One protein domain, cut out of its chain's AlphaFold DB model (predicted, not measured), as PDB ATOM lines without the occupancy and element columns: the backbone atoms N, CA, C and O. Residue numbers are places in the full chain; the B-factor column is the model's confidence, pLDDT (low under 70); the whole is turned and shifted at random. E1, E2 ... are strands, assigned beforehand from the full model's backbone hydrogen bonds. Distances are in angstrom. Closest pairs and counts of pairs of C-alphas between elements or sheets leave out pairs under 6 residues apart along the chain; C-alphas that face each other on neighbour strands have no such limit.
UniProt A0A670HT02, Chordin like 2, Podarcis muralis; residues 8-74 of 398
ATOM      1  N   VAL A   8     -41.865 -35.531  46.834       74.31
ATOM      2  CA  VAL A   8     -42.085 -36.454  45.709       74.31
ATOM      3  C   VAL A   8     -41.120 -36.123  44.572       74.31
ATOM      4  O   VAL A   8     -41.193 -35.076  43.920       74.31
ATOM      5  N   SER A   9     -40.188 -37.038  44.336       81.62
ATOM      6  CA  SER A   9     -39.123 -36.868  43.359       81.62
ATOM      7  C   SER A   9     -38.672 -38.207  42.793       81.62
ATOM      8  O   SER A   9     -38.582 -39.203  43.505       81.62
ATOM      9  N   CYS A  10     -38.383 -38.226  41.498       85.38
ATOM     10  CA  CYS A  10     -37.912 -39.410  40.796       85.38
ATOM     11  C   CYS A  10     -36.398 -39.347  40.612       85.38
ATOM     12  O   CYS A  10     -35.841 -38.276  40.371       85.38
ATOM     13  N   ILE A  11     -35.726 -40.495  40.661       84.12
ATOM     14  CA  ILE A  11     -34.295 -40.592  40.362       84.12
ATOM     15  C   ILE A  11     -34.120 -41.344  39.042       84.12
ATOM     16  O   ILE A  11     -34.593 -42.466  38.892       84.12
ATOM     17  N   PHE A  12     -33.420 -40.733  38.086       79.88
ATOM     18  CA  PHE A  12     -33.090 -41.336  36.794       79.88
ATOM     19  C   PHE A  12     -31.627 -41.040  36.443       79.88
ATOM     20  O   PHE A  12     -31.223 -39.877  36.433       79.88
ATOM     21  N   ASN A  13     -30.820 -42.077  36.184       78.69
ATOM     22  CA  ASN A  13     -29.371 -41.979  35.922       78.69
ATOM     23  C   ASN A  13     -28.634 -41.041  36.900       78.69
ATOM     24  O   ASN A  13     -27.907 -40.135  36.495       78.69
ATOM     25  N   SER A  14     -28.865 -41.238  38.201       76.50
ATOM     26  CA  SER A  14     -28.245 -40.462  39.288       76.50
ATOM     27  C   SER A  14     -28.608 -38.966  39.326       76.50
ATOM     28  O   SER A  14     -27.976 -38.204  40.057       76.50
ATOM     29  N   LYS A  15     -29.643 -38.533  38.589       79.44
ATOM     30  CA  LYS A  15     -30.249 -37.192  38.681       79.44
ATOM     31  C   LYS A  15     -31.639 -37.257  39.319       79.44
ATOM     32  O   LYS A  15     -32.401 -38.176  39.030       79.44
ATOM     33  N   LYS A  16     -31.953 -36.278  40.178       85.31
ATOM     34  CA  LYS A  16     -33.239 -36.127  40.886       85.31
ATOM     35  C   LYS A  16     -34.145 -35.167  40.099       85.31
ATOM     36  O   LYS A  16     -33.700 -34.074  39.763       85.31
ATOM     37  N   TYR A  17     -35.385 -35.574  39.838       83.94
ATOM     38  CA  TYR A  17     -36.409 -34.840  39.084       83.94
ATOM     39  C   TYR A  17     -37.651 -34.636  39.952       83.94
ATOM     40  O   TYR A  17     -38.007 -35.522  40.731       83.94
ATOM     41  N   LYS A  18     -38.313 -33.485  39.841       86.88
ATOM     42  CA  LYS A  18     -39.536 -33.180  40.602       86.88
ATOM     43  C   LYS A  18     -40.761 -33.834  39.961       86.88
ATOM     44  O   LYS A  18     -40.782 -34.041  38.749       86.88
ATOM     45  N   ALA A  19     -41.797 -34.124  40.748       86.56
ATOM     46  CA  ALA A  19     -43.078 -34.588  40.208       86.56
ATOM     47  C   ALA A  19     -43.618 -33.619  39.131       86.56
ATOM     48  O   ALA A  19     -43.591 -32.401  39.304       86.56
ATOM     49  N   GLY A  20     -44.051 -34.163  37.992       83.88
ATOM     50  CA  GLY A  20     -44.487 -33.422  36.803       83.88
ATOM     51  C   GLY A  20     -43.359 -32.974  35.862       83.88
ATOM     52  O   GLY A  20     -43.626 -32.600  34.717       83.88
ATOM     53  N   GLU A  21     -42.095 -33.039  36.286       84.38
ATOM     54  CA  GLU A  21     -40.956 -32.658  35.449       84.38
ATOM     55  C   GLU A  21     -40.796 -33.631  34.274       84.38
ATOM     56  O   GLU A  21     -40.913 -34.846  34.437       84.38
ATOM     57  N   SER A  22     -40.536 -33.091  33.080       86.94
ATOM     58  CA  SER A  22     -40.347 -33.871  31.854       86.94
ATOM     59  C   SER A  22     -39.009 -33.550  31.194       86.94
ATOM     60  O   SER A  22     -38.656 -32.383  31.050       86.94
ATOM     61  N   TRP A  23     -38.274 -34.575  30.756       89.19
ATOM     62  CA  TRP A  23     -36.927 -34.432  30.197       89.19
ATOM     63  C   TRP A  23     -36.617 -35.450  29.094       89.19
ATOM     64  O   TRP A  23     -37.311 -36.456  28.919       89.19
ATOM     65  N   HIS A  24     -35.524 -35.196  28.370       83.19
ATOM     66  CA  HIS A  24     -34.917 -36.141  27.435       83.19
ATOM     67  C   HIS A  24     -33.791 -36.918  28.130       83.19
ATOM     68  O   HIS A  24     -32.874 -36.293  28.674       83.19
ATOM     69  N   PRO A  25     -33.833 -38.263  28.162       79.44
ATOM     70  CA  PRO A  25     -32.847 -39.046  28.891       79.44
ATOM     71  C   PRO A  25     -31.492 -39.036  28.178       79.44
ATOM     72  O   PRO A  25     -31.411 -39.122  26.952       79.44
ATOM     73  N   TYR A  26     -30.423 -38.970  28.969       79.69
ATOM     74  CA  TYR A  26     -29.062 -39.219  28.505       79.69
ATOM     75  C   TYR A  26     -28.755 -40.709  28.658       79.69
ATOM     76  O   TYR A  26     -28.790 -41.221  29.778       79.69
ATOM     77  N   LEU A  27     -28.479 -41.395  27.548       69.81
ATOM     78  CA  LEU A  27     -28.162 -42.823  27.514       69.81
ATOM     79  C   LEU A  27     -26.761 -43.007  26.930       69.81
ATOM     80  O   LEU A  27     -26.487 -42.548  25.823       69.81
ATOM     81  N   GLU A  28     -25.859 -43.662  27.656       54.38
ATOM     82  CA  GLU A  28     -24.534 -43.993  27.122       54.38
ATOM     83  C   GLU A  28     -24.593 -45.236  26.225       54.38
ATOM     84  O   GLU A  28     -25.258 -46.211  26.589       54.38
ATOM     85  N   PRO A  29     -23.864 -45.266  25.088       45.03
ATOM     86  CA  PRO A  29     -22.978 -44.234  24.508       45.03
ATOM     87  C   PRO A  29     -23.660 -43.186  23.596       45.03
ATOM     88  O   PRO A  29     -22.969 -42.401  22.950       45.03
ATOM     89  N   GLN A  30     -24.989 -43.194  23.460       50.00
ATOM     90  CA  GLN A  30     -25.722 -42.443  22.424       50.00
ATOM     91  C   GLN A  30     -25.931 -40.947  22.722       50.00
ATOM     92  O   GLN A  30     -26.214 -40.182  21.801       50.00
ATOM     93  N   GLY A  31     -25.776 -40.510  23.971       68.44
ATOM     94  CA  GLY A  31     -25.990 -39.122  24.379       68.44
ATOM     95  C   GLY A  31     -27.452 -38.811  24.719       68.44
ATOM     96  O   GLY A  31     -28.199 -39.678  25.171       68.44
ATOM     97  N   VAL A  32     -27.866 -37.550  24.557       69.31
ATOM     98  CA  VAL A  32     -29.241 -37.107  24.861       69.31
ATOM     99  C   VAL A  32     -30.203 -37.579  23.771       69.31
ATOM    100  O   VAL A  32     -30.049 -37.235  22.600       69.31
ATOM    101  N   MET A  33     -31.233 -38.333  24.156       74.75
ATOM    102  CA  MET A  33     -32.228 -38.884  23.236       74.75
ATOM    103  C   MET A  33     -33.453 -37.969  23.127       74.75
ATOM    104  O   MET A  33     -34.459 -38.177  23.804       74.75
ATOM    105  N   TYR A  34     -33.403 -36.987  22.223       80.50
ATOM    106  CA  TYR A  34     -34.484 -36.005  22.031       80.50
ATOM    107  C   TYR A  34     -35.830 -36.612  21.610       80.50
ATOM    108  O   TYR A  34     -36.867 -35.989  21.803       80.50
ATOM    109  N   CYS A  35     -35.847 -37.841  21.081       81.00
ATOM    110  CA  CYS A  35     -37.077 -38.560  20.728       81.00
ATOM    111  C   CYS A  35     -37.686 -39.403  21.847       81.00
ATOM    112  O   CYS A  35     -38.673 -40.099  21.612       81.00
ATOM    113  N   ILE A  36     -37.132 -39.359  23.053       83.69
ATOM    114  CA  ILE A  36     -37.717 -39.994  24.229       83.69
ATOM    115  C   ILE A  36     -38.040 -38.885  25.219       83.69
ATOM    116  O   ILE A  36     -37.192 -38.044  25.508       83.69
ATOM    117  N   ARG A  37     -39.271 -38.872  25.726       86.06
ATOM    118  CA  ARG A  37     -39.688 -37.983  26.805       86.06
ATOM    119  C   ARG A  37     -39.995 -38.819  28.033       86.06
ATOM    120  O   ARG A  37     -40.916 -39.635  28.009       86.06
ATOM    121  N   CYS A  38     -39.210 -38.610  29.077       87.50
ATOM    122  CA  CYS A  38     -39.451 -39.152  30.402       87.50
ATOM    123  C   CYS A  38     -40.157 -38.103  31.250       87.50
ATOM    124  O   CYS A  38     -39.836 -36.923  31.140       87.50
ATOM    125  N   THR A  39     -41.111 -38.532  32.065       90.44
ATOM    126  CA  THR A  39     -41.854 -37.676  32.989       90.44
ATOM    127  C   THR A  39     -41.855 -38.330  34.363       90.44
ATOM    128  O   THR A  39     -42.071 -39.538  34.477       90.44
ATOM    129  N   CYS A  40     -41.582 -37.539  35.397       90.31
ATOM    130  CA  CYS A  40     -41.684 -37.983  36.779       90.31
ATOM    131  C   CYS A  40     -43.147 -37.906  37.224       90.31
ATOM    132  O   CYS A  40     -43.742 -36.831  37.216       90.31
ATOM    133  N   SER A  41     -43.729 -39.047  37.576       86.19
ATOM    134  CA  SER A  41     -45.107 -39.140  38.065       86.19
ATOM    135  C   SER A  41     -45.186 -38.779  39.549       86.19
ATOM    136  O   SER A  41     -44.187 -38.856  40.265       86.19
ATOM    137  N   GLU A  42     -46.382 -38.432  40.025       83.38
ATOM    138  CA  GLU A  42     -46.634 -38.154  41.450       83.38
ATOM    139  C   GLU A  42     -46.407 -39.390  42.348       83.38
ATOM    140  O   GLU A  42     -46.098 -39.251  43.524       83.38
ATOM    141  N   ASP A  43     -46.421 -40.599  41.779       78.69
ATOM    142  CA  ASP A  43     -46.106 -41.852  42.483       78.69
ATOM    143  C   ASP A  43     -44.596 -42.186  42.505       78.69
ATOM    144  O   ASP A  43     -44.213 -43.349  42.625       78.69
ATOM    145  N   THR A  44     -43.707 -41.202  42.315       77.38
ATOM    146  CA  THR A  44     -42.232 -41.356  42.191       77.38
ATOM    147  C   THR A  44     -41.747 -42.234  41.028       77.38
ATOM    148  O   THR A  44     -40.555 -42.529  40.905       77.38
ATOM    149  N   ASN A  45     -42.648 -42.620  40.123       84.06
ATOM    150  CA  ASN A  45     -42.324 -43.449  38.970       84.06
ATOM    151  C   ASN A  45     -41.930 -42.611  37.744       84.06
ATOM    152  O   ASN A  45     -42.584 -41.620  37.407       84.06
ATOM    153  N   VAL A  46     -40.896 -43.047  37.024       88.50
ATOM    154  CA  VAL A  46     -40.474 -42.430  35.762       88.50
ATOM    155  C   VAL A  46     -41.177 -43.121  34.599       88.50
ATOM    156  O   VAL A  46     -40.884 -44.271  34.278       88.50
ATOM    157  N   SER A  47     -42.063 -42.405  33.909       86.50
ATOM    158  CA  SER A  47     -42.692 -42.887  32.678       86.50
ATOM    159  C   SER A  47     -41.976 -42.308  31.459       86.50
ATOM    160  O   SER A  47     -42.029 -41.100  31.233       86.50
ATOM    161  N   CYS A  48     -41.326 -43.148  30.656       86.50
ATOM    162  CA  CYS A  48     -40.687 -42.729  29.408       86.50
ATOM    163  C   CYS A  48     -41.505 -43.185  28.198       86.50
ATOM    164  O   CYS A  48     -41.898 -44.344  28.099       86.50
ATOM    165  N   SER A  49     -41.725 -42.280  27.250       81.88
ATOM    166  CA  SER A  49     -42.454 -42.549  26.010       81.88
ATOM    167  C   SER A  49     -41.701 -41.987  24.808       81.88
ATOM    168  O   SER A  49     -40.972 -40.999  24.913       81.88
ATOM    169  N   GLN A  50     -41.850 -42.635  23.655       77.62
ATOM    170  CA  GLN A  50     -41.246 -42.151  22.419       77.62
ATOM    171  C   GLN A  50     -42.112 -41.037  21.820       77.62
ATOM    172  O   GLN A  50     -43.321 -41.203  21.660       77.62
ATOM    173  N   ILE A  51     -41.488 -39.921  21.446       81.19
ATOM    174  CA  ILE A  51     -42.157 -38.821  20.751       81.19
ATOM    175  C   ILE A  51     -42.505 -39.279  19.335       81.19
ATOM    176  O   ILE A  51     -41.639 -39.704  18.566       81.19
ATOM    177  N   GLN A  52     -43.791 -39.199  18.997       82.00
ATOM    178  CA  GLN A  52     -44.290 -39.488  17.661       82.00
ATOM    179  C   GLN A  52     -44.393 -38.191  16.864       82.00
ATOM    180  O   GLN A  52     -45.061 -37.247  17.279       82.00
ATOM    181  N   CYS A  53     -43.725 -38.149  15.716       79.88
ATOM    182  CA  CYS A  53     -43.730 -36.980  14.849       79.88
ATOM    183  C   CYS A  53     -44.885 -37.027  13.859       79.88
ATOM    184  O   CYS A  53     -45.188 -38.079  13.288       79.88
ATOM    185  N   LEU A  54     -45.498 -35.866  13.630       80.62
ATOM    186  CA  LEU A  54     -46.554 -35.730  12.640       80.62
ATOM    187  C   LEU A  54     -45.971 -35.949  11.227       80.62
ATOM    188  O   LEU A  54     -44.881 -35.446  10.940       80.62
ATOM    189  N   PRO A  55     -46.648 -36.696  10.336       71.25
ATOM    190  CA  PRO A  55     -46.171 -36.891   8.972       71.25
ATOM    191  C   PRO A  55     -46.095 -35.560   8.216       71.25
ATOM    192  O   PRO A  55     -47.105 -34.882   8.046       71.25
ATOM    193  N   LEU A  56     -44.903 -35.201   7.742       72.38
ATOM    194  CA  LEU A  56     -44.702 -34.026   6.896       72.38
ATOM    195  C   LEU A  56     -44.886 -34.387   5.419       72.38
ATOM    196  O   LEU A  56     -44.399 -35.423   4.966       72.38
ATOM    197  N   GLN A  57     -45.557 -33.506   4.677       73.81
ATOM    198  CA  GLN A  57     -45.872 -33.659   3.249       73.81
ATOM    199  C   GLN A  57     -44.999 -32.757   2.355       73.81
ATOM    200  O   GLN A  57     -45.379 -32.447   1.230       73.81
ATOM    201  N   CYS A  58     -43.853 -32.288   2.854       74.62
ATOM    202  CA  CYS A  58     -42.916 -31.471   2.085       74.62
ATOM    203  C   CYS A  58     -41.816 -32.332   1.444       74.62
ATOM    204  O   CYS A  58     -41.454 -33.372   1.999       74.62
ATOM    205  N   PRO A  59     -41.263 -31.904   0.296       63.38
ATOM    206  CA  PRO A  59     -40.286 -32.690  -0.455       63.38
ATOM    207  C   PRO A  59     -38.971 -32.904   0.308       63.38
ATOM    208  O   PRO A  59     -38.371 -33.962   0.160       63.38
ATOM    209  N   ASN A  60     -38.562 -31.949   1.155       55.38
ATOM    210  CA  ASN A  60     -37.292 -31.988   1.890       55.38
ATOM    211  C   ASN A  60     -37.469 -31.583   3.365       55.38
ATOM    212  O   ASN A  60     -37.232 -30.427   3.708       55.38
ATOM    213  N   PRO A  61     -37.901 -32.487   4.256       67.00
ATOM    214  CA  PRO A  61     -37.962 -32.211   5.689       67.00
ATOM    215  C   PRO A  61     -36.549 -32.138   6.300       67.00
ATOM    216  O   PRO A  61     -35.744 -33.057   6.152       67.00
ATOM    217  N   ILE A  62     -36.253 -31.058   7.019       64.88
ATOM    218  CA  ILE A  62     -34.971 -30.811   7.691       64.88
ATOM    219  C   ILE A  62     -35.042 -31.366   9.118       64.88
ATOM    220  O   ILE A  62     -35.992 -31.090   9.849       64.88
ATOM    221  N   SER A  63     -34.039 -32.151   9.518       63.09
ATOM    222  CA  SER A  63     -33.928 -32.717  10.871       63.09
ATOM    223  C   SER A  63     -32.862 -31.974  11.679       63.09
ATOM    224  O   SER A  63     -31.721 -31.870  11.235       63.09
ATOM    225  N   ASP A  64     -33.223 -31.483  12.865       67.25
ATOM    226  CA  ASP A  64     -32.308 -30.829  13.811       67.25
ATOM    227  C   ASP A  64     -31.844 -31.849  14.869       67.25
ATOM    228  O   ASP A  64     -32.688 -32.490  15.493       67.25
ATOM    229  N   PRO A  65     -30.532 -32.013  15.116       55.72
ATOM    230  CA  PRO A  65     -30.019 -32.936  16.130       55.72
ATOM    231  C   PRO A  65     -30.473 -32.651  17.576       55.72
ATOM    232  O   PRO A  65     -30.322 -33.539  18.411       55.72
ATOM    233  N   HIS A  66     -31.015 -31.468  17.888       71.50
ATOM    234  CA  HIS A  66     -31.554 -31.107  19.210       71.50
ATOM    235  C   HIS A  66     -33.086 -31.185  19.295       71.50
ATOM    236  O   HIS A  66     -33.671 -30.800  20.307       71.50
ATOM    237  N   GLN A  67     -33.765 -31.663  18.249       73.44
ATOM    238  CA  GLN A  67     -35.219 -31.827  18.230       73.44
ATOM    239  C   GLN A  67     -35.575 -33.218  17.715       73.44
ATOM    240  O   GLN A  67     -34.923 -33.758  16.830       73.44
ATOM    241  N   CYS A  68     -36.634 -33.824  18.257       81.19
ATOM    242  CA  CYS A  68     -37.053 -35.128  17.747       81.19
ATOM    243  C   CYS A  68     -37.619 -35.040  16.327       81.19
ATOM    244  O   CYS A  68     -37.331 -35.885  15.480       81.19
ATOM    245  N   CYS A  69     -38.476 -34.045  16.090       82.31
ATOM    246  CA  CYS A  69     -39.290 -34.012  14.890       82.31
ATOM    247  C   CYS A  69     -38.695 -33.104  13.822       82.31
ATOM    248  O   CYS A  69     -38.309 -31.975  14.131       82.31
ATOM    249  N   PRO A  70     -38.646 -33.577  12.565       75.69
ATOM    250  CA  PRO A  70     -38.196 -32.754  11.462       75.69
ATOM    251  C   PRO A  70     -39.178 -31.605  11.216       75.69
ATOM    252  O   PRO A  70     -40.337 -31.659  11.633       75.69
ATOM    253  N   LYS A  71     -38.718 -30.574  10.509       76.19
ATOM    254  CA  LYS A  71     -39.514 -29.415  10.092       76.19
ATOM    255  C   LYS A  71     -39.413 -29.229   8.586       76.19
ATOM    256  O   LYS A  71     -38.403 -29.575   7.978       76.19
ATOM    257  N   CYS A  72     -40.459 -28.692   7.968       74.75
ATOM    258  CA  CYS A  72     -40.362 -28.285   6.573       74.75
ATOM    259  C   CYS A  72     -39.583 -26.966   6.488       74.75
ATOM    260  O   CYS A  72     -39.830 -26.086   7.315       74.75
ATOM    261  N   PRO A  73     -38.671 -26.807   5.516       68.88
ATOM    262  CA  PRO A  73     -38.137 -25.499   5.183       68.88
ATOM    263  C   PRO A  73     -39.318 -24.593   4.847       68.88
ATOM    264  O   PRO A  73     -40.193 -24.968   4.063       68.88
ATOM    265  N   GLU A  74     -39.382 -23.445   5.511       62.25
ATOM    266  CA  GLU A  74     -40.465 -22.483   5.362       62.25
ATOM    267  C   GLU A  74     -40.418 -21.930   3.931       62.25
ATOM    268  O   GLU A  74     -39.575 -21.110   3.577       62.25
TER     269      GLU A  74
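What this domain is: This is residues 8 to 74 of the 398 residues of the protein "Chordin like 2" of Podarcis muralis (UniProt A0A670HT02). This elongated model has little regular structure: two small strand hairpins, E1 with E2 and E3 with E4, make one end, and residues 51 to 74 fold back as a long loop at the other. The printed part has 67 residues, no named helix and four strands, E1 to E4, in two antiparallel sheets, E1 - E2 and E3 - E4; the class is all strand, with 18 residues in named elements. It is loose, with a radius of gyration of the C-alphas of 14.7 A, and spans 46 by 26 by 15 A.

How they stand to each other: Look first at the antiparallel hairpin of E1, residues 9 to 12, and E2, residues 15 to 18, where N 10 and O 17 are within hydrogen-bond range at 2.8 A. In the next antiparallel hairpin, E3, residues 36 to 40, and E4, residues 46 to 50, find N 37 and O 49 at 2.8 A. E1 and E3 come closest at the C-alphas of Cys 10 and Cys 40, 5.7 A. E2 and E4 are apart.

Where its parts are: E1 begins at C-alpha 9, (-39.123, -36.868, 43.359), and runs 10.0 A; E2 runs 10.3 A, E3 13.3 A, and E4 13.4 A to C-alpha 50, (-41.246, -42.151, 22.419).

The domain as a whole: The printed part has no cut; the C-alphas of Val 8 and Pro 59, its farthest two, are 46.4 A apart. The link from E2 to E3 is long, 17 residues. Find pLDDT under 70 at residues 27 to 32, 59 to 65 and 73 to 74.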